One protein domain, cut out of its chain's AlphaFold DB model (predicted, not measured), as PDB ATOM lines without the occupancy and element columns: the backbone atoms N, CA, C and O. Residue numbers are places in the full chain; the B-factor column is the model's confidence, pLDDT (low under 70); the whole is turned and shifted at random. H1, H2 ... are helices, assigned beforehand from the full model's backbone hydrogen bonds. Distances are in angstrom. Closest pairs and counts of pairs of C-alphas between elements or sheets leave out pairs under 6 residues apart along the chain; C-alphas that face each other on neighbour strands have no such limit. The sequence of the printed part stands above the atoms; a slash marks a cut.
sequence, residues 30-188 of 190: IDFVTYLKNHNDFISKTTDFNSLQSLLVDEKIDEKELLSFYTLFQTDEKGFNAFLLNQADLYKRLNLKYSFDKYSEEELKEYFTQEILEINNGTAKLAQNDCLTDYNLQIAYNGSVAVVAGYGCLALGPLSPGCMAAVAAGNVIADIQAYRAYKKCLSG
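AT A GLANCE: This is residues 30 to 188 of the 190 residues of an uncharacterized protein of Flavobacterium indicum (strain DSM 17447 / CIP 109464 / GPTSA100-9) (UniProt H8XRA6). What is the main picture? The long helices H6 and H7 lie side by side as a hairpin, with H5 folded back along H6's other side; H1 and H4, running opposite ways, cross one face of this layer nearly at right angles. Short H2 and H3 lie at one corner, H2 packing on H7. What is it made of? The 159 printed residues include seven named helices, H1 to H7 in chain order, and no named strand: all helix, compact, with a radius of gyration of the C-alphas of 15.9 A and spans of 45 by 38 by 24 A.

IN THESE COORDINATES: Where are the longest helices? H6 is residues 130 to 155, 38.1 A long, and H7 is 161 to 186, 37.3 A, ending at C-alpha 186 (14.725, 32.408, 172.648). Where are the others? H1 is residues 30 to 43 from C-alpha 30 (18.706, 52.407, 191.395), H2 49 to 54, H3 63 to 72, H4 77 to 98, H5 105 to 122.

HOW THE PARTS SIT: What touches the hub, H6? H7 touches it at a shallow tilt of 8 degrees, opposite ways, a helical hairpin; the closest C-alphas, Cys 131 and Tyr 182, are 5.0 A apart. H5 and H6, also a helical hairpin, touch at a steep tilt of 42 degrees, through residues 133 to 141 alone of H6, closest at C-alphas 113 and 137, 5.7 A. How does H1 stand? Its residues 36 to 40 alone touch H6, about perpendicular at 85 degrees, closest at C-alphas 36 and 140, 6.5 A. H1 and H4 touch at a shallow tilt of 29 degrees, opposite ways, closest at C-alphas 31 and 90, 5.9 A. Where are H2 and H3? H2 only just touches H7, with 3 pairs of C-alphas within 8 A, closest at C-alphas 49 and 176, 7.0 A, through residues 173 to 176 alone of H7. H3 touches no helix. Are the backbones complete? In H1 to H7 every O i to N i+4 pair is within hydrogen-bond range, and the helix packing is mostly crossed.

THE WHOLE: How large is it? The two farthest C-alphas, of Lys 125 and Gly 157, are 49.1 A apart; the printed part has no cut and no long link. Where is confidence low? Of the printed part, 45 residues are under 70 in pLDDT, among them 116 to 129, of which 122 to 127 stand free, and 150 to 166.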
ATOM      1  N   ILE A  30      19.527  53.343 190.627       90.44
ATOM      2  CA  ILE A  30      18.706  52.407 191.395       90.44
ATOM      3  C   ILE A  30      17.206  52.543 191.111       90.44
ATOM      4  O   ILE A  30      16.511  51.525 191.110       90.44
ATOM      5  N   ASP A  31      16.690  53.748 190.855       90.19
ATOM      6  CA  ASP A  31      15.284  53.959 190.514       90.19
ATOM      7  C   ASP A  31      14.982  53.391 189.119       90.19
ATOM      8  O   ASP A  31      13.936  52.767 188.943       90.19
ATOM      9  N   PHE A  32      15.898  53.511 188.152       86.50
ATOM     10  CA  PHE A  32      15.707  52.940 186.812       86.50
ATOM     11  C   PHE A  32      15.755  51.413 186.831       86.50
ATOM     12  O   PHE A  32      14.849  50.749 186.323       86.50
ATOM     13  N   VAL A  33      16.752  50.834 187.500       85.75
ATOM     14  CA  VAL A  33      16.842  49.376 187.668       85.75
ATOM     15  C   VAL A  33      15.613  48.837 188.414       85.75
ATOM     16  O   VAL A  33      15.055  47.804 188.035       85.75
ATOM     17  N   THR A  34      15.144  49.548 189.445       88.94
ATOM     18  CA  THR A  34      13.932  49.175 190.195       88.94
ATOM     19  C   THR A  34      12.678  49.270 189.332       88.94
ATOM     20  O   THR A  34      11.836  48.376 189.389       88.94
ATOM     21  N   TYR A  35      12.561  50.309 188.505       84.69
ATOM     22  CA  TYR A  35      11.457  50.494 187.566       84.69
ATOM     23  C   TYR A  35      11.308  49.294 186.620       84.69
ATOM     24  O   TYR A  35      10.231  48.690 186.551       84.69
ATOM     25  N   LEU A  36      12.409  48.886 185.974       80.50
ATOM     26  CA  LEU A  36      12.439  47.728 185.073       80.50
ATOM     27  C   LEU A  36      12.118  46.425 185.805       80.50
ATOM     28  O   LEU A  36      11.293  45.631 185.346       80.50
ATOM     29  N   LYS A  37      12.738  46.214 186.971       84.38
ATOM     30  CA  LYS A  37      12.513  45.013 187.777       84.38
ATOM     31  C   LYS A  37      11.053  44.886 188.201       84.38
ATOM     32  O   LYS A  37      10.467  43.824 188.017       84.38
ATOM     33  N   ASN A  38      10.454  45.958 188.717       85.50
ATOM     34  CA  ASN A  38       9.069  45.946 189.180       85.50
ATOM     35  C   ASN A  38       8.094  45.628 188.039       85.50
ATOM     36  O   ASN A  38       7.134  44.889 188.256       85.50
ATOM     37  N   HIS A  39       8.337  46.151 186.832       79.50
ATOM     38  CA  HIS A  39       7.549  45.786 185.654       79.50
ATOM     39  C   HIS A  39       7.673  44.289 185.349       79.50
ATOM     40  O   HIS A  39       6.664  43.589 185.271       79.50
ATOM     41  N   ASN A  40       8.901  43.773 185.251       75.88
ATOM     42  CA  ASN A  40       9.136  42.365 184.943       75.88
ATOM     43  C   ASN A  40       8.543  41.413 186.005       75.88
ATOM     44  O   ASN A  40       7.917  40.402 185.673       75.88
ATOM     45  N   ASP A  41       8.678  41.762 187.284       85.25
ATOM     46  CA  ASP A  41       8.098  41.017 188.405       85.25
ATOM     47  C   ASP A  41       6.560  41.030 188.360       85.25
ATOM     48  O   ASP A  41       5.927  40.062 188.774       85.25
ATOM     49  N   PHE A  42       5.933  42.094 187.846       83.56
ATOM     50  CA  PHE A  42       4.482  42.145 187.659       83.56
ATOM     51  C   PHE A  42       4.028  41.287 186.471       83.56
ATOM     52  O   PHE A  42       3.134  40.454 186.624       83.56
ATOM     53  N   ILE A  43       4.668  41.439 185.309       76.88
ATOM     54  CA  ILE A  43       4.308  40.729 184.069       76.88
ATOM     55  C   ILE A  43       4.474  39.217 184.224       76.88
ATOM     56  O   ILE A  43       3.628  38.447 183.775       76.88
ATOM     57  N   SER A  44       5.530  38.786 184.913       79.31
ATOM     58  CA  SER A  44       5.819  37.365 185.133       79.31
ATOM     59  C   SER A  44       4.784  36.630 185.999       79.31
ATOM     60  O   SER A  44       4.811  35.399 186.052       79.31
ATOM     61  N   LYS A  45       3.843  37.341 186.641       82.69
ATOM     62  CA  LYS A  45       2.745  36.726 187.410       82.69
ATOM     63  C   LYS A  45       1.695  36.053 186.535       82.69
ATOM     64  O   LYS A  45       1.029  35.134 187.015       82.69
ATOM     65  N   THR A  46       1.549  36.485 185.281       80.25
ATOM     66  CA  THR A  46       0.647  35.840 184.324       80.25
ATOM     67  C   THR A  46       1.428  35.002 183.320       80.25
ATOM     68  O   THR A  46       2.457  35.410 182.784       80.25
ATOM     69  N   THR A  47       0.921  33.805 183.050       75.50
ATOM     70  CA  THR A  47       1.414  32.927 181.978       75.50
ATOM     71  C   THR A  47       0.347  32.668 180.916       75.50
ATOM     72  O   THR A  47       0.659  32.151 179.842       75.50
ATOM     73  N   ASP A  48      -0.902  33.074 181.176       81.19
ATOM     74  CA  ASP A  48      -2.036  32.910 180.269       81.19
ATOM     75  C   ASP A  48      -2.274  34.179 179.442       81.19
ATOM     76  O   ASP A  48      -3.216  34.957 179.623       81.19
ATOM     77  N   PHE A  49      -1.369  34.387 178.494       73.94
ATOM     78  CA  PHE A  49      -1.411  35.544 177.609       73.94
ATOM     79  C   PHE A  49      -2.587  35.514 176.620       73.94
ATOM     80  O   PHE A  49      -2.942  36.550 176.058       73.94
ATOM     81  N   ASN A  50      -3.175  34.341 176.362       77.19
ATOM     82  CA  ASN A  50      -4.319  34.214 175.457       77.19
ATOM     83  C   ASN A  50      -5.574  34.795 176.107       77.19
ATOM     84  O   ASN A  50      -6.272  35.587 175.473       77.19
ATOM     85  N   SER A  51      -5.799  34.468 177.380       79.06
ATOM     86  CA  SER A  51      -6.875  35.062 178.169       79.06
ATOM     87  C   SER A  51      -6.699  36.569 178.308       79.06
ATOM     88  O   SER A  51      -7.665  37.299 178.117       79.06
ATOM     89  N   LEU A  52      -5.478  37.074 178.512       72.56
ATOM     90  CA  LEU A  52      -5.278  38.526 178.509       72.56
ATOM     91  C   LEU A  52      -5.635  39.174 177.166       72.56
ATOM     92  O   LEU A  52      -6.293  40.205 177.146       72.56
ATOM     93  N   GLN A  53      -5.218  38.588 176.043       71.12
ATOM     94  CA  GLN A  53      -5.500  39.165 174.726       71.12
ATOM     95  C   GLN A  53      -7.008  39.256 174.453       71.12
ATOM     96  O   GLN A  53      -7.452  40.197 173.802       71.12
ATOM     97  N   SER A  54      -7.788  38.307 174.980       78.19
ATOM     98  CA  SER A  54      -9.250  38.352 174.901       78.19
ATOM     99  C   SER A  54      -9.885  39.471 175.725       78.19
ATOM    100  O   SER A  54     -10.971  39.902 175.362       78.19
ATOM    101  N   LEU A  55      -9.208  39.970 176.770       71.81
ATOM    102  CA  LEU A  55      -9.727  41.042 177.629       71.81
ATOM    103  C   LEU A  55      -9.697  42.423 176.969       71.81
ATOM    104  O   LEU A  55     -10.280  43.341 177.517       71.81
ATOM    105  N   LEU A  56      -8.993  42.587 175.843       64.25
ATOM    106  CA  LEU A  56      -8.812  43.889 175.190       64.25
ATOM    107  C   LEU A  56      -9.264  43.915 173.728       64.25
ATOM    108  O   LEU A  56      -8.796  44.737 172.940       64.25
ATOM    109  N   VAL A  57     -10.148  43.001 173.328       73.81
ATOM    110  CA  VAL A  57     -10.599  42.917 171.929       73.81
ATOM    111  C   VAL A  57     -11.391  44.158 171.507       73.81
ATOM    112  O   VAL A  57     -11.345  44.532 170.338       73.81
ATOM    113  N   ASP A  58     -12.105  44.799 172.430       72.69
ATOM    114  CA  ASP A  58     -12.976  45.943 172.150       72.69
ATOM    115  C   ASP A  58     -12.396  47.297 172.607       72.69
ATOM    116  O   ASP A  58     -13.103  48.309 172.593       72.69
ATOM    117  N   GLU A  59     -11.109  47.312 172.989       65.50
ATOM    118  CA  GLU A  59     -10.367  48.478 173.501       65.50
ATOM    119  C   GLU A  59     -11.010  49.139 174.734       65.50
ATOM    120  O   GLU A  59     -10.702  50.286 175.084       65.50
ATOM    121  N   LYS A  60     -11.908  48.426 175.414       70.06
ATOM    122  CA  LYS A  60     -12.513  48.829 176.676       70.06
ATOM    123  C   LYS A  60     -12.222  47.757 177.714       70.06
ATOM    124  O   LYS A  60     -11.795  46.656 177.405       70.06
ATOM    125  N   ILE A  61     -12.358  48.150 178.972       69.06
ATOM    126  CA  ILE A  61     -12.339  47.215 180.087       69.06
ATOM    127  C   ILE A  61     -13.608  47.454 180.870       69.06
ATOM    128  O   ILE A  61     -13.786  48.526 181.464       69.06
ATOM    129  N   ASP A  62     -14.485  46.463 180.863       80.19
ATOM    130  CA  ASP A  62     -15.590  46.398 181.801       80.19
ATOM    131  C   ASP A  62     -15.154  45.821 183.164       80.19
ATOM    132  O   ASP A  62     -14.025  45.373 183.374       80.19
ATOM    133  N   GLU A  63     -16.056  45.856 184.142       80.06
ATOM    134  CA  GLU A  63     -15.769  45.393 185.504       80.06
ATOM    135  C   GLU A  63     -15.409  43.897 185.565       80.06
ATOM    136  O   GLU A  63     -14.562  43.479 186.357       80.06
ATOM    137  N   LYS A  64     -16.012  43.071 184.704       85.31
ATOM    138  CA  LYS A  64     -15.737  41.633 184.642       85.31
ATOM    139  C   LYS A  64     -14.367  41.370 184.020       85.31
ATOM    140  O   LYS A  64     -13.644  40.474 184.473       85.31
ATOM    141  N   GLU A  65     -14.003  42.131 182.999       81.75
ATOM    142  CA  GLU A  65     -12.687  42.075 182.375       81.75
ATOM    143  C   GLU A  65     -11.601  42.546 183.339       81.75
ATOM    144  O   GLU A  65     -10.557  41.903 183.449       81.75
ATOM    145  N   LEU A  66     -11.883  43.580 184.133       81.12
ATOM    146  CA  LEU A  66     -10.994  44.060 185.187       81.12
ATOM    147  C   LEU A  66     -10.775  43.007 186.289       81.12
ATOM    148  O   LEU A  66      -9.644  42.764 186.710       81.12
ATOM    149  N   LEU A  67     -11.834  42.318 186.724       84.25
ATOM    150  CA  LEU A  67     -11.725  41.197 187.670       84.25
ATOM    151  C   LEU A  67     -10.917  40.027 187.091       84.25
ATOM    152  O   LEU A  67     -10.121  39.394 187.794       84.25
ATOM    153  N   SER A  68     -11.101  39.746 185.802       86.81
ATOM    154  CA  SER A  68     -10.338  38.717 185.091       86.81
ATOM    155  C   SER A  68      -8.863  39.104 184.995       86.81
ATOM    156  O   SER A  68      -7.995  38.272 185.251       86.81
ATOM    157  N   PHE A  69      -8.568  40.378 184.727       84.75
ATOM    158  CA  PHE A  69      -7.220  40.934 184.770       84.75
ATOM    159  C   PHE A  69      -6.579  40.734 186.150       84.75
ATOM    160  O   PHE A  69      -5.498  40.152 186.245       84.75
ATOM    161  N   TYR A  70      -7.255  41.125 187.231       86.12
ATOM    162  CA  TYR A  70      -6.738  40.937 188.591       86.12
ATOM    163  C   TYR A  70      -6.437  39.472 188.904       86.12
ATOM    164  O   TYR A  70      -5.378  39.153 189.447       86.12
ATOM    165  N   THR A  71      -7.321  38.576 188.468       90.69
ATOM    166  CA  THR A  71      -7.129  37.131 188.611       90.69
ATOM    167  C   THR A  71      -5.892  36.647 187.847       90.69
ATOM    168  O   THR A  71      -5.062  35.942 188.419       90.69
ATOM    169  N   LEU A  72      -5.726  37.056 186.582       86.06
ATOM    170  CA  LEU A  72      -4.584  36.669 185.741       86.06
ATOM    171  C   LEU A  72      -3.244  37.131 186.323       86.06
ATOM    172  O   LEU A  72      -2.267  36.386 186.288       86.06
ATOM    173  N   PHE A  73      -3.198  38.341 186.877       85.50
ATOM    174  CA  PHE A  73      -1.985  38.926 187.455       85.50
ATOM    175  C   PHE A  73      -1.789  38.615 188.938       85.50
ATOM    176  O   PHE A  73      -0.850  39.134 189.546       85.50
ATOM    177  N   GLN A  74      -2.646  37.772 189.522       93.19
ATOM    178  CA  GLN A  74      -2.602  37.414 190.941       93.19
ATOM    179  C   GLN A  74      -2.524  38.670 191.827       93.19
ATOM    180  O   GLN A  74      -1.665  38.808 192.702       93.19
ATOM    181  N   THR A  75      -3.388  39.637 191.530       90.31
ATOM    182  CA  THR A  75      -3.471  40.924 192.216       90.31
ATOM    183  C   THR A  75      -4.932  41.273 192.501       90.31
ATOM    184  O   THR A  75      -5.834  40.496 192.211       90.31
ATOM    185  N   ASP A  76      -5.162  42.423 193.114       88.88
ATOM    186  CA  ASP A  76      -6.476  43.028 193.300       88.88
ATOM    187  C   ASP A  76      -6.392  44.515 192.919       88.88
ATOM    188  O   ASP A  76      -5.319  45.019 192.577       88.88
ATOM    189  N   GLU A  77      -7.513  45.234 192.974       83.00
ATOM    190  CA  GLU A  77      -7.547  46.664 192.650       83.00
ATOM    191  C   GLU A  77      -6.532  47.465 193.472       83.00
ATOM    192  O   GLU A  77      -5.805  48.307 192.943       83.00
ATOM    193  N   LYS A  78      -6.440  47.180 194.772       86.00
ATOM    194  CA  LYS A  78      -5.541  47.894 195.677       86.00
ATOM    195  C   LYS A  78      -4.076  47.628 195.335       86.00
ATOM    196  O   LYS A  78      -3.281  48.567 195.305       86.00
ATOM    197  N   GLY A  79      -3.713  46.374 195.094       87.00
ATOM    198  CA  GLY A  79      -2.371  45.938 194.732       87.00
ATOM    199  C   GLY A  79      -1.948  46.473 193.370       87.00
ATOM    200  O   GLY A  79      -0.821  46.948 193.228       87.00
ATOM    201  N   PHE A  80      -2.860  46.484 192.400       83.19
ATOM    202  CA  PHE A  80      -2.602  47.057 191.086       83.19
ATOM    203  C   PHE A  80      -2.448  48.579 191.138       83.19
ATOM    204  O   PHE A  80      -1.472  49.114 190.617       83.19
ATOM    205  N   ASN A  81      -3.334  49.282 191.846       78.44
ATOM    206  CA  ASN A  81      -3.206  50.726 192.046       78.44
ATOM    207  C   ASN A  81      -1.904  51.081 192.776       78.44
ATOM    208  O   ASN A  81      -1.233  52.041 192.405       78.44
ATOM    209  N   ALA A  82      -1.504  50.291 193.777       83.31
ATOM    210  CA  ALA A  82      -0.224  50.473 194.455       83.31
ATOM    211  C   ALA A  82       0.969  50.280 193.503       83.31
ATOM    212  O   ALA A  82       1.919  51.061 193.560       83.31
ATOM    213  N   PHE A  83       0.911  49.288 192.607       82.81
ATOM    214  CA  PHE A  83       1.907  49.099 191.552       82.81
ATOM    215  C   PHE A  83       1.979  50.317 190.618       82.81
ATOM    216  O   PHE A  83       3.066  50.858 190.423       82.81
ATOM    217  N   LEU A  84       0.842  50.803 190.109       78.50
ATOM    218  CA  LEU A  84       0.799  51.964 189.212       78.50
ATOM    219  C   LEU A  84       1.345  53.233 189.871       78.50
ATOM    220  O   LEU A  84       2.135  53.951 189.263       78.50
ATOM    221  N   LEU A  85       0.968  53.495 191.125       79.81
ATOM    222  CA  LEU A  85       1.482  54.636 191.884       79.81
ATOM    223  C   LEU A  85       2.995  54.532 192.094       79.81
ATOM    224  O   LEU A  85       3.709  55.513 191.904       79.81
ATOM    225  N   ASN A  86       3.499  53.340 192.424       85.12
ATOM    226  CA  ASN A  86       4.931  53.118 192.584       85.12
ATOM    227  C   ASN A  86       5.707  53.364 191.277       85.12
ATOM    228  O   ASN A  86       6.742  54.030 191.308       85.12
ATOM    229  N   GLN A  87       5.191  52.883 190.142       80.06
ATOM    230  CA  GLN A  87       5.791  53.112 188.823       80.06
ATOM    231  C   GLN A  87       5.771  54.592 188.432       80.06
ATOM    232  O   GLN A  87       6.784  55.128 187.981       80.06
ATOM    233  N   ALA A  88       4.649  55.278 188.665       77.75
ATOM    234  CA  ALA A  88       4.529  56.710 188.411       77.75
ATOM    235  C   ALA A  88       5.519  57.526 189.260       77.75
ATOM    236  O   ALA A  88       6.154  58.452 188.751       77.75
ATOM    237  N   ASP A  89       5.702  57.160 190.531       83.56
ATOM    238  CA  ASP A  89       6.662  57.813 191.423       83.56
ATOM    239  C   ASP A  89       8.116  57.572 190.997       83.56
ATOM    240  O   ASP A  89       8.919  58.508 191.036       83.56
ATOM    241  N   LEU A  90       8.467  56.347 190.587       86.12
ATOM    242  CA  LEU A  90       9.790  56.015 190.037       86.12
ATOM    243  C   LEU A  90      10.073  56.837 188.778       86.12
ATOM    244  O   LEU A  90      11.071  57.557 188.725       86.12
ATOM    245  N   TYR A  91       9.155  56.818 187.810       81.88
ATOM    246  CA  TYR A  91       9.291  57.593 186.581       81.88
ATOM    247  C   TYR A  91       9.405  59.092 186.863       81.88
ATOM    248  O   TYR A  91      10.247  59.770 186.283       81.88
ATOM    249  N   LYS A  92       8.602  59.633 187.786       83.06
ATOM    250  CA  LYS A  92       8.674  61.050 188.159       83.06
ATOM    251  C   LYS A  92      10.053  61.425 188.703       83.06
ATOM    252  O   LYS A  92      10.567  62.480 188.337       83.06
ATOM    253  N   ARG A  93      10.656  60.592 189.559       87.56
ATOM    254  CA  ARG A  93      12.016  60.837 190.074       87.56
ATOM    255  C   ARG A  93      13.057  60.773 188.963       87.56
ATOM    256  O   ARG A  93      13.885  61.679 188.877       87.56
ATOM    257  N   LEU A  94      12.961  59.780 188.082       86.31
ATOM    258  CA  LEU A  94      13.834  59.660 186.915       86.31
ATOM    259  C   LEU A  94      13.698  60.873 185.986       86.31
ATOM    260  O   LEU A  94      14.696  61.502 185.651       86.31
ATOM    261  N   ASN A  95      12.476  61.297 185.668       84.25
ATOM    262  CA  ASN A  95      12.237  62.480 184.850       84.25
ATOM    263  C   ASN A  95      12.777  63.760 185.508       84.25
ATOM    264  O   ASN A  95      13.369  64.590 184.832       84.25
ATOM    265  N   LEU A  96      12.642  63.927 186.827       86.75
ATOM    266  CA  LEU A  96      13.242  65.071 187.527       86.75
ATOM    267  C   LEU A  96      14.778  65.058 187.462       86.75
ATOM    268  O   LEU A  96      15.397  66.119 187.393       86.75
ATOM    269  N   LYS A  97      15.388  63.871 187.492       89.19
ATOM    270  CA  LYS A  97      16.843  63.691 187.506       89.19
ATOM    271  C   LYS A  97      17.480  63.823 186.119       89.19
ATOM    272  O   LYS A  97      18.557  64.411 185.996       89.19
ATOM    273  N   TYR A  98      16.804  63.312 185.096       84.75
ATOM    274  CA  TYR A  98      17.316  63.189 183.731       84.75
ATOM    275  C   TYR A  98      16.605  64.100 182.722       84.75
ATOM    276  O   TYR A  98      17.075  64.245 181.601       84.75
ATOM    277  N   SER A  99      15.516  64.773 183.114       86.69
ATOM    278  CA  SER A  99      14.687  65.617 182.234       86.69
ATOM    279  C   SER A  99      14.215  64.881 180.975       86.69
ATOM    280  O   SER A  99      14.454  65.352 179.864       86.69
ATOM    281  N   PHE A 100      13.578  63.713 181.128       81.38
ATOM    282  CA  PHE A 100      13.092  62.925 179.985       81.38
ATOM    283  C   PHE A 100      12.154  63.727 179.074       81.38
ATOM    284  O   PHE A 100      12.171  63.545 177.865       81.38
ATOM    285  N   ASP A 101      11.413  64.680 179.636       78.75
ATOM    286  CA  ASP A 101      10.546  65.624 178.926       78.75
ATOM    287  C   ASP A 101      11.246  66.513 177.880       78.75
ATOM    288  O   ASP A 101      10.573  67.122 177.046       78.75
ATOM    289  N   LYS A 102      12.581  66.605 177.901       83.81
ATOM    290  CA  LYS A 102      13.368  67.351 176.903       83.81
ATOM    291  C   LYS A 102      13.708  66.543 175.655       83.81
ATOM    292  O   LYS A 102      14.197  67.134 174.693       83.81
ATOM    293  N   TYR A 103      13.491  65.236 175.686       77.94
ATOM    294  CA  TYR A 103      13.848  64.317 174.617       77.94
ATOM    295  C   TYR A 103      12.586  63.877 173.878       77.94
ATOM    296  O   TYR A 103      11.516  63.724 174.470       77.94
ATOM    297  N   SER A 104      12.708  63.678 172.570       78.88
ATOM    298  CA  SER A 104      11.682  62.988 171.793       78.88
ATOM    299  C   SER A 104      11.544  61.533 172.243       78.88
ATOM    300  O   SER A 104      12.420  60.957 172.893       78.88
ATOM    301  N   GLU A 105      10.424  60.925 171.876       68.00
ATOM    302  CA  GLU A 105      10.159  59.521 172.161       68.00
ATOM    303  C   GLU A 105      11.217  58.603 171.526       68.00
ATOM    304  O   GLU A 105      11.695  57.663 172.165       68.00
ATOM    305  N   GLU A 106      11.644  58.911 170.297       70.94
ATOM    306  CA  GLU A 106      12.704  58.193 169.595       70.94
ATOM    307  C   GLU A 106      14.066  58.325 170.289       70.94
ATOM    308  O   GLU A 106      14.772  57.326 170.429       70.94
ATOM    309  N   GLU A 107      14.421  59.522 170.774       77.62
ATOM    310  CA  GLU A 107      15.669  59.742 171.519       77.62
ATOM    311  C   GLU A 107      15.666  58.977 172.845       77.62
ATOM    312  O   GLU A 107      16.629  58.277 173.153       77.62
ATOM    313  N   LEU A 108      14.578  59.046 173.622       76.12
ATOM    314  CA  LEU A 108      14.456  58.282 174.871       76.12
ATOM    315  C   LEU A 108      14.570  56.783 174.628       76.12
ATOM    316  O   LEU A 108      15.229  56.081 175.395       76.12
ATOM    317  N   LYS A 109      13.961  56.292 173.546       69.69
ATOM    318  CA  LYS A 109      14.078  54.893 173.147       69.69
ATOM    319  C   LYS A 109      15.529  54.525 172.845       69.69
ATOM    320  O   LYS A 109      15.980  53.475 173.302       69.69
ATOM    321  N   GLU A 110      16.264  55.361 172.117       73.06
ATOM    322  CA  GLU A 110      17.685  55.131 171.833       73.06
ATOM    323  C   GLU A 110      18.522  55.111 173.120       73.06
ATOM    324  O   GLU A 110      19.275  54.161 173.341       73.06
ATOM    325  N   TYR A 111      18.326  56.081 174.018       76.69
ATOM    326  CA  TYR A 111      19.025  56.121 175.303       76.69
ATOM    327  C   TYR A 111      18.710  54.906 176.172       76.69
ATOM    328  O   TYR A 111      19.625  54.223 176.621       76.69
ATOM    329  N   PHE A 112      17.434  54.564 176.361       76.94
ATOM    330  CA  PHE A 112      17.064  53.381 177.138       76.94
ATOM    331  C   PHE A 112      17.617  52.101 176.518       76.94
ATOM    332  O   PHE A 112      18.010  51.205 177.258       76.94
ATOM    333  N   THR A 113      17.716  52.023 175.187       69.75
ATOM    334  CA  THR A 113      18.357  50.887 174.508       69.75
ATOM    335  C   THR A 113      19.810  50.737 174.939       69.75
ATOM    336  O   THR A 113      20.204  49.648 175.358       69.75
ATOM    337  N   GLN A 114      20.596  51.814 174.859       70.56
ATOM    338  CA  GLN A 114      22.012  51.792 175.241       70.56
ATOM    339  C   GLN A 114      22.184  51.438 176.722       70.56
ATOM    340  O   GLN A 114      22.950  50.544 177.068       70.56
ATOM    341  N   GLU A 115      21.396  52.051 177.594       76.06
ATOM    342  CA  GLU A 115      21.501  51.844 179.039       76.06
ATOM    343  C   GLU A 115      21.104  50.420 179.446       76.06
ATOM    344  O   GLU A 115      21.779  49.775 180.246       76.06
ATOM    345  N   ILE A 116      20.044  49.872 178.851       69.44
ATOM    346  CA  ILE A 116      19.615  48.487 179.091       69.44
ATOM    347  C   ILE A 116      20.654  47.491 178.573       69.44
ATOM    348  O   ILE A 116      20.915  46.485 179.241       69.44
ATOM    349  N   LEU A 117      21.270  47.770 177.419       66.50
ATOM    350  CA  LEU A 117      22.407  46.995 176.924       66.50
ATOM    351  C   LEU A 117      23.543  46.985 177.950       66.50
ATOM    352  O   LEU A 117      24.133  45.932 178.183       66.50
ATOM    353  N   GLU A 118      23.838  48.108 178.598       68.38
ATOM    354  CA  GLU A 118      24.879  48.177 179.624       68.38
ATOM    355  C   GLU A 118      24.499  47.473 180.938       68.38
ATOM    356  O   GLU A 118      25.337  46.745 181.476       68.38
ATOM    357  N   ILE A 119      23.252  47.601 181.427       68.38
ATOM    358  CA  ILE A 119      22.745  46.831 182.589       68.38
ATOM    359  C   ILE A 119      22.966  45.344 182.347       68.38
ATOM    360  O   ILE A 119      23.494  44.624 183.200       68.38
ATOM    361  N   ASN A 120      22.560  44.891 181.161       63.69
ATOM    362  CA  ASN A 120      22.712  43.509 180.781       63.69
ATOM    363  C   ASN A 120      24.217  43.186 180.731       63.69
ATOM    364  O   ASN A 120      24.669  42.327 181.488       63.69
ATOM    365  N   ASN A 121      25.032  43.887 179.935       63.12
ATOM    366  CA  ASN A 121      26.469  43.610 179.750       63.12
ATOM    367  C   ASN A 121      27.299  43.622 181.052       63.12
ATOM    368  O   ASN A 121      28.237  42.828 181.179       63.12
ATOM    369  N   GLY A 122      26.950  44.463 182.033       56.47
ATOM    370  CA  GLY A 122      27.593  44.527 183.353       56.47
ATOM    371  C   GLY A 122      27.345  43.294 184.233       56.47
ATOM    372  O   GLY A 122      28.159  42.966 185.101       56.47
ATOM    373  N   THR A 123      26.272  42.541 183.972       53.97
ATOM    374  CA  THR A 123      26.037  41.220 184.571       53.97
ATOM    375  C   THR A 123      26.754  40.133 183.756       53.97
ATOM    376  O   THR A 123      26.285  39.659 182.725       53.97
ATOM    377  N   ALA A 124      27.962  39.764 184.189       42.88
ATOM    378  CA  ALA A 124      28.887  38.887 183.469       42.88
ATOM    379  C   ALA A 124      28.276  37.592 182.866       42.88
ATOM    380  O   ALA A 124      27.688  36.776 183.569       42.88
ATOM    381  N   LYS A 125      28.566  37.351 181.574       41.88
ATOM    382  CA  LYS A 125      28.690  36.037 180.889       41.88
ATOM    383  C   LYS A 125      27.623  34.960 181.177       41.88
ATOM    384  O   LYS A 125      27.942  33.776 181.274       41.88
ATOM    385  N   LEU A 126      26.349  35.315 181.158       38.88
ATOM    386  CA  LEU A 126      25.350  34.423 180.564       38.88
ATOM    387  C   LEU A 126      25.093  34.989 179.180       38.88
ATOM    388  O   LEU A 126      24.808  36.174 179.085       38.88
ATOM    389  N   ALA A 127      25.302  34.186 178.134       41.62
ATOM    390  CA  ALA A 127      25.097  34.562 176.738       41.62
ATOM    391  C   ALA A 127      23.869  35.475 176.605       41.62
ATOM    392  O   ALA A 127      22.735  35.004 176.701       41.62
ATOM    393  N   GLN A 128      24.105  36.785 176.495       49.72
ATOM    394  CA  GLN A 128      23.035  37.756 176.394       49.72
ATOM    395  C   GLN A 128      22.414  37.553 175.042       49.72
ATOM    396  O   GLN A 128      22.990  37.852 174.005       49.72
ATOM    397  N   ASN A 129      21.271  36.898 175.088       65.81
ATOM    398  CA  ASN A 129      20.465  36.698 173.926       65.81
ATOM    399  C   ASN A 129      19.902  38.071 173.560       65.81
ATOM    400  O   ASN A 129      19.258  38.672 174.422       65.81
ATOM    401  N   ASP A 130      20.125  38.545 172.330       76.50
ATOM    402  CA  ASP A 130      19.562  39.799 171.794       76.50
ATOM    403  C   ASP A 130      18.077  39.951 172.182       76.50
ATOM    404  O   ASP A 130      17.613  41.029 172.541       76.50
ATOM    405  N   CYS A 131      17.371  38.821 172.283       80.38
ATOM    406  CA  CYS A 131      16.014  38.715 172.795       80.38
ATOM    407  C   CYS A 131      15.767  39.388 174.164       80.38
ATOM    408  O   CYS A 131      14.734  40.027 174.335       80.38
ATOM    409  N   LEU A 132      16.624  39.177 175.175       78.94
ATOM    410  CA  LEU A 132      16.407  39.712 176.534       78.94
ATOM    411  C   LEU A 132      16.604  41.229 176.558       78.94
ATOM    412  O   LEU A 132      15.894  41.936 177.269       78.94
ATOM    413  N   THR A 133      17.552  41.719 175.767       71.94
ATOM    414  CA  THR A 133      17.740  43.152 175.557       71.94
ATOM    415  C   THR A 133      16.511  43.751 174.886       71.94
ATOM    416  O   THR A 133      15.935  44.693 175.429       71.94
ATOM    417  N   ASP A 134      16.064  43.168 173.770       77.44
ATOM    418  CA  ASP A 134      14.870  43.623 173.052       77.44
ATOM    419  C   ASP A 134      13.637  43.630 173.961       77.44
ATOM    420  O   ASP A 134      12.841  44.567 173.936       77.44
ATOM    421  N   TYR A 135      13.499  42.613 174.814       82.38
ATOM    422  CA  TYR A 135      12.437  42.542 175.811       82.38
ATOM    423  C   TYR A 135      12.478  43.713 176.790       82.38
ATOM    424  O   TYR A 135      11.507  44.459 176.890       82.38
ATOM    425  N   ASN A 136      13.598  43.888 177.497       73.25
ATOM    426  CA  ASN A 136      13.736  44.926 178.516       73.25
ATOM    427  C   ASN A 136      13.530  46.325 177.917       73.25
ATOM    428  O   ASN A 136      12.906  47.175 178.554       73.25
ATOM    429  N   LEU A 137      13.998  46.547 176.684       72.06
ATOM    430  CA  LEU A 137      13.777  47.790 175.950       72.06
ATOM    431  C   LEU A 137      12.291  48.063 175.723       72.06
ATOM    432  O   LEU A 137      11.816  49.167 175.984       72.06
ATOM    433  N   GLN A 138      11.555  47.063 175.243       77.88
ATOM    434  CA  GLN A 138      10.123  47.206 175.000       77.88
ATOM    435  C   GLN A 138       9.365  47.490 176.302       77.88
ATOM    436  O   GLN A 138       8.529  48.385 176.314       77.88
ATOM    437  N   ILE A 139       9.711  46.827 177.413       78.81
ATOM    438  CA  ILE A 139       9.118  47.114 178.732       78.81
ATOM    439  C   ILE A 139       9.370  48.565 179.167       78.81
ATOM    440  O   ILE A 139       8.455  49.264 179.608       78.81
ATOM    441  N   ALA A 140      10.610  49.043 179.034       68.75
ATOM    442  CA  ALA A 140      10.965  50.415 179.391       68.75
ATOM    443  C   ALA A 140      10.172  51.440 178.566       68.75
ATOM    444  O   ALA A 140       9.649  52.426 179.100       68.75
ATOM    445  N   TYR A 141      10.067  51.176 177.264       72.94
ATOM    446  CA  TYR A 141       9.338  51.997 176.312       72.94
ATOM    447  C   TYR A 141       7.833  52.020 176.610       72.94
ATOM    448  O   TYR A 141       7.273  53.098 176.807       72.94
ATOM    449  N   ASN A 142       7.196  50.854 176.733       78.19
ATOM    450  CA  ASN A 142       5.767  50.737 177.023       78.19
ATOM    451  C   ASN A 142       5.398  51.482 178.301       78.19
ATOM    452  O   ASN A 142       4.508  52.332 178.284       78.19
ATOM    453  N   GLY A 143       6.145  51.249 179.385       70.62
ATOM    454  CA  GLY A 143       5.871  51.921 180.648       70.62
ATOM    455  C   GLY A 143       6.024  53.446 180.545       70.62
ATOM    456  O   GLY A 143       5.255  54.186 181.156       70.62
ATOM    457  N   SER A 144       6.953  53.935 179.716       62.97
ATOM    458  CA  SER A 144       7.105  55.376 179.456       62.97
ATOM    459  C   SER A 144       5.895  55.951 178.720       62.97
ATOM    460  O   SER A 144       5.351  56.976 179.138       62.97
ATOM    461  N   VAL A 145       5.418  55.258 177.681       72.06
ATOM    462  CA  VAL A 145       4.188  55.619 176.958       72.06
ATOM    463  C   VAL A 145       2.984  55.605 177.902       72.06
ATOM    464  O   VAL A 145       2.172  56.529 177.881       72.06
ATOM    465  N   ALA A 146       2.886  54.606 178.780       73.62
ATOM    466  CA  ALA A 146       1.804  54.486 179.748       73.62
ATOM    467  C   ALA A 146       1.779  55.651 180.739       73.62
ATOM    468  O   ALA A 146       0.716  56.193 181.039       73.62
ATOM    469  N   VAL A 147       2.939  56.092 181.222       65.00
ATOM    470  CA  VAL A 147       3.010  57.262 182.102       65.00
ATOM    471  C   VAL A 147       2.590  58.534 181.361       65.00
ATOM    472  O   VAL A 147       1.785  59.303 181.892       65.00
ATOM    473  N   VAL A 148       3.062  58.743 180.127       66.19
ATOM    474  CA  VAL A 148       2.664  59.895 179.295       66.19
ATOM    475  C   VAL A 148       1.154  59.896 179.042       66.19
ATOM    476  O   VAL A 148       0.484  60.910 179.261       66.19
ATOM    477  N   ALA A 149       0.589  58.752 178.656       70.44
ATOM    478  CA  ALA A 149      -0.847  58.599 178.449       70.44
ATOM    479  C   ALA A 149      -1.640  58.804 179.752       70.44
ATOM    480  O   ALA A 149      -2.688  59.453 179.746       70.44
ATOM    481  N   GLY A 150      -1.108  58.342 180.888       68.81
ATOM    482  CA  GLY A 150      -1.678  58.564 182.217       68.81
ATOM    483  C   GLY A 150      -1.722  60.046 182.604       68.81
ATOM    484  O   GLY A 150      -2.740  60.524 183.106       68.81
ATOM    485  N   TYR A 151      -0.677  60.821 182.299       66.88
ATOM    486  CA  TYR A 151      -0.720  62.282 182.446       66.88
ATOM    487  C   TYR A 151      -1.776  62.923 181.536       66.88
ATOM    488  O   TYR A 151      -2.467  63.852 181.961       66.88
ATOM    489  N   GLY A 152      -1.961  62.394 180.323       68.31
ATOM    490  CA  GLY A 152      -3.071  62.765 179.444       68.31
ATOM    491  C   GLY A 152      -4.437  62.539 180.101       68.31
ATOM    492  O   GLY A 152      -5.286  63.432 180.077       68.31
ATOM    493  N   CYS A 153      -4.628  61.401 180.773       68.81
ATOM    494  CA  CYS A 153      -5.846  61.116 181.536       68.81
ATOM    495  C   CYS A 153      -6.079  62.110 182.684       68.81
ATOM    496  O   CYS A 153      -7.220  62.506 182.917       68.81
ATOM    497  N   LEU A 154      -5.021  62.544 183.381       64.75
ATOM    498  CA  LEU A 154      -5.121  63.540 184.457       64.75
ATOM    499  C   LEU A 154      -5.513  64.934 183.939       64.75
ATOM    500  O   LEU A 154      -6.226  65.670 184.624       64.75
ATOM    501  N   ALA A 155      -5.082  65.300 182.729       65.44
ATOM    502  CA  ALA A 155      -5.424  66.581 182.108       65.44
ATOM    503  C   ALA A 155      -6.913  66.686 181.716       65.44
ATOM    504  O   ALA A 155      -7.442  67.793 181.604       65.44
ATOM    505  N   LEU A 156      -7.600  65.551 181.543       61.41
ATOM    506  CA  LEU A 156      -9.035  65.486 181.237       61.41
ATOM    507  C   LEU A 156      -9.936  65.632 182.480       61.41
ATOM    508  O   LEU A 156     -11.160  65.657 182.350       61.41
ATOM    509  N   GLY A 157      -9.347  65.765 183.672       57.41
ATOM    510  CA  GLY A 157     -10.046  65.889 184.951       57.41
ATOM    511  C   GLY A 157      -9.547  64.868 185.979       57.41
ATOM    512  O   GLY A 157      -8.805  63.950 185.630       57.41
ATOM    513  N   PRO A 158      -9.924  65.015 187.263       47.00
ATOM    514  CA  PRO A 158      -9.464  64.122 188.319       47.00
ATOM    515  C   PRO A 158      -9.897  62.681 188.025       47.00
ATOM    516  O   PRO A 158     -11.077  62.358 188.124       47.00
ATOM    517  N   LEU A 159      -8.913  61.853 187.649       53.06
ATOM    518  CA  LEU A 159      -8.948  60.390 187.594       53.06
ATOM    519  C   LEU A 159     -10.276  59.836 187.074       53.06
ATOM    520  O   LEU A 159     -11.022  59.225 187.833       53.06
ATOM    521  N   SER A 160     -10.572  60.004 185.781       58.84
ATOM    522  CA  SER A 160     -11.593  59.150 185.167       58.84
ATOM    523  C   SER A 160     -11.072  57.704 185.289       58.84
ATOM    524  O   SER A 160     -10.055  57.393 184.651       58.84
ATOM    525  N   PRO A 161     -11.696  56.831 186.108       60.00
ATOM    526  CA  PRO A 161     -11.131  55.516 186.403       60.00
ATOM    527  C   PRO A 161     -10.959  54.686 185.130       60.00
ATOM    528  O   PRO A 161      -9.964  53.987 184.977       60.00
ATOM    529  N   GLY A 162     -11.866  54.866 184.161       65.81
ATOM    530  CA  GLY A 162     -11.800  54.212 182.857       65.81
ATOM    531  C   GLY A 162     -10.572  54.598 182.024       65.81
ATOM    532  O   GLY A 162      -9.968  53.728 181.413       65.81
ATOM    533  N   CYS A 163     -10.153  55.870 182.028       69.25
ATOM    534  CA  CYS A 163      -8.971  56.305 181.266       69.25
ATOM    535  C   CYS A 163      -7.682  55.705 181.840       69.25
ATOM    536  O   CYS A 163      -6.886  55.131 181.101       69.25
ATOM    537  N   MET A 164      -7.502  55.770 183.164       69.62
ATOM    538  CA  MET A 164      -6.324  55.181 183.812       69.62
ATOM    539  C   MET A 164      -6.309  53.656 183.678       69.62
ATOM    540  O   MET A 164      -5.251  53.089 183.426       69.62
ATOM    541  N   ALA A 165      -7.469  53.001 183.792       63.59
ATOM    542  CA  ALA A 165      -7.592  51.562 183.572       63.59
ATOM    543  C   ALA A 165      -7.233  51.170 182.129       63.59
ATOM    544  O   ALA A 165      -6.474  50.224 181.933       63.59
ATOM    545  N   ALA A 166      -7.702  51.928 181.130       67.25
ATOM    546  CA  ALA A 166      -7.387  51.687 179.722       67.25
ATOM    547  C   ALA A 166      -5.888  51.855 179.429       67.25
ATOM    548  O   ALA A 166      -5.285  50.992 178.793       67.25
ATOM    549  N   VAL A 167      -5.262  52.918 179.945       73.75
ATOM    550  CA  VAL A 167      -3.812  53.137 179.819       73.75
ATOM    551  C   VAL A 167      -3.024  52.007 180.476       73.75
ATOM    552  O   VAL A 167      -2.101  51.456 179.876       73.75
ATOM    553  N   ALA A 168      -3.400  51.637 181.698       67.75
ATOM    554  CA  ALA A 168      -2.702  50.610 182.449       67.75
ATOM    555  C   ALA A 168      -2.822  49.234 181.782       67.75
ATOM    556  O   ALA A 168      -1.843  48.495 181.699       67.75
ATOM    557  N   ALA A 169      -3.995  48.897 181.251       64.62
ATOM    558  CA  ALA A 169      -4.169  47.647 180.536       64.62
ATOM    559  C   ALA A 169      -3.477  47.629 179.174       64.62
ATOM    560  O   ALA A 169      -2.849  46.627 178.838       64.62
ATOM    561  N   GLY A 170      -3.519  48.740 178.431       71.06
ATOM    562  CA  GLY A 170      -2.756  48.904 177.195       71.06
ATOM    563  C   GLY A 170      -1.261  48.666 177.419       71.06
ATOM    564  O   GLY A 170      -0.645  47.897 176.681       71.06
ATOM    565  N   ASN A 171      -0.708  49.232 178.495       79.56
ATOM    566  CA  ASN A 171       0.681  49.006 178.897       79.56
ATOM    567  C   ASN A 171       0.980  47.525 179.138       79.56
ATOM    568  O   ASN A 171       1.907  46.959 178.566       79.56
ATOM    569  N   VAL A 172       0.140  46.873 179.942       69.94
ATOM    570  CA  VAL A 172       0.330  45.469 180.307       69.94
ATOM    571  C   VAL A 172       0.238  44.537 179.088       69.94
ATOM    572  O   VAL A 172       0.979  43.555 179.010       69.94
ATOM    573  N   ILE A 173      -0.616  44.833 178.101       68.81
ATOM    574  CA  ILE A 173      -0.614  44.089 176.831       68.81
ATOM    575  C   ILE A 173       0.704  44.266 176.100       68.81
ATOM    576  O   ILE A 173       1.262  43.279 175.620       68.81
ATOM    577  N   ALA A 174       1.142  45.516 175.936       79.44
ATOM    578  CA  ALA A 174       2.332  45.830 175.167       79.44
ATOM    579  C   ALA A 174       3.542  45.103 175.771       79.44
ATOM    580  O   ALA A 174       4.324  44.470 175.058       79.44
ATOM    581  N   ASP A 175       3.608  45.063 177.099       79.38
ATOM    582  CA  ASP A 175       4.617  44.333 177.853       79.38
ATOM    583  C   ASP A 175       4.571  42.819 177.628       79.38
ATOM    584  O   ASP A 175       5.590  42.132 177.541       79.38
ATOM    585  N   ILE A 176       3.373  42.273 177.465       71.38
ATOM    586  CA  ILE A 176       3.179  40.854 177.178       71.38
ATOM    587  C   ILE A 176       3.500  40.503 175.735       71.38
ATOM    588  O   ILE A 176       4.038  39.424 175.468       71.38
ATOM    589  N   GLN A 177       3.215  41.399 174.794       77.38
ATOM    590  CA  GLN A 177       3.676  41.248 173.420       77.38
ATOM    591  C   GLN A 177       5.205  41.237 173.376       77.38
ATOM    592  O   GLN A 177       5.780  40.354 172.732       77.38
ATOM    593  N   ALA A 178       5.855  42.117 174.141       81.81
ATOM    594  CA  ALA A 178       7.300  42.096 174.322       81.81
ATOM    595  C   ALA A 178       7.782  40.758 174.904       81.81
ATOM    596  O   ALA A 178       8.703  40.144 174.363       81.81
ATOM    597  N   TYR A 179       7.126  40.239 175.948       80.00
ATOM    598  CA  TYR A 179       7.490  38.952 176.552       80.00
ATOM    599  C   TYR A 179       7.292  37.763 175.596       80.00
ATOM    600  O   TYR A 179       8.097  36.829 175.549       80.00
ATOM    601  N   ARG A 180       6.236  37.768 174.780       79.19
ATOM    602  CA  ARG A 180       6.027  36.742 173.746       79.19
ATOM    603  C   ARG A 180       7.107  36.807 172.672       79.19
ATOM    604  O   ARG A 180       7.644  35.760 172.303       79.19
ATOM    605  N   ALA A 181       7.442  38.008 172.198       82.38
ATOM    606  CA  ALA A 181       8.526  38.218 171.241       82.38
ATOM    607  C   ALA A 181       9.855  37.702 171.807       82.38
ATOM    608  O   ALA A 181      10.555  36.944 171.133       82.38
ATOM    609  N   TYR A 182      10.125  37.986 173.082       84.06
ATOM    610  CA  TYR A 182      11.262  37.443 173.818       84.06
ATOM    611  C   TYR A 182      11.300  35.913 173.789       84.06
ATOM    612  O   TYR A 182      12.287  35.321 173.351       84.06
ATOM    613  N   LYS A 183      10.210  35.248 174.194       82.69
ATOM    614  CA  LYS A 183      10.119  33.777 174.211       82.69
ATOM    615  C   LYS A 183      10.272  33.164 172.817       82.69
ATOM    616  O   LYS A 183      10.948  32.144 172.686       82.69
ATOM    617  N   LYS A 184       9.680  33.777 171.786       83.75
ATOM    618  CA  LYS A 184       9.829  33.346 170.386       83.75
ATOM    619  C   LYS A 184      11.289  33.448 169.949       83.75
ATOM    620  O   LYS A 184      11.845  32.482 169.425       83.75
ATOM    621  N   CYS A 185      11.918  34.576 170.247       85.69
ATOM    622  CA  CYS A 185      13.314  34.830 169.947       85.69
ATOM    623  C   CYS A 185      14.241  33.815 170.659       85.69
ATOM    624  O   CYS A 185      15.100  33.222 170.006       85.69
ATOM    625  N   LEU A 186      13.992  33.475 171.937       81.25
ATOM    626  CA  LEU A 186      14.725  32.408 172.648       81.25
ATOM    627  C   LEU A 186      14.626  31.039 171.948       81.25
ATOM    628  O   LEU A 186      15.547  30.232 172.045       81.25
ATOM    629  N   SER A 187      13.513  30.761 171.263       84.50
ATOM    630  CA  SER A 187      13.283  29.498 170.544       84.50
ATOM    631  C   SER A 187      13.873  29.458 169.124       84.50
ATOM    632  O   SER A 187      13.670  28.479 168.410       84.50
ATOM    633  N   GLY A 188      14.597  30.503 168.697       80.06
ATOM    634  CA  GLY A 188      15.178  30.605 167.352       80.06
ATOM    635  C   GLY A 188      14.174  30.969 166.250       80.06
ATOM    636  O   GLY A 188      14.523  30.959 165.070       80.06
TER     637      GLY A 188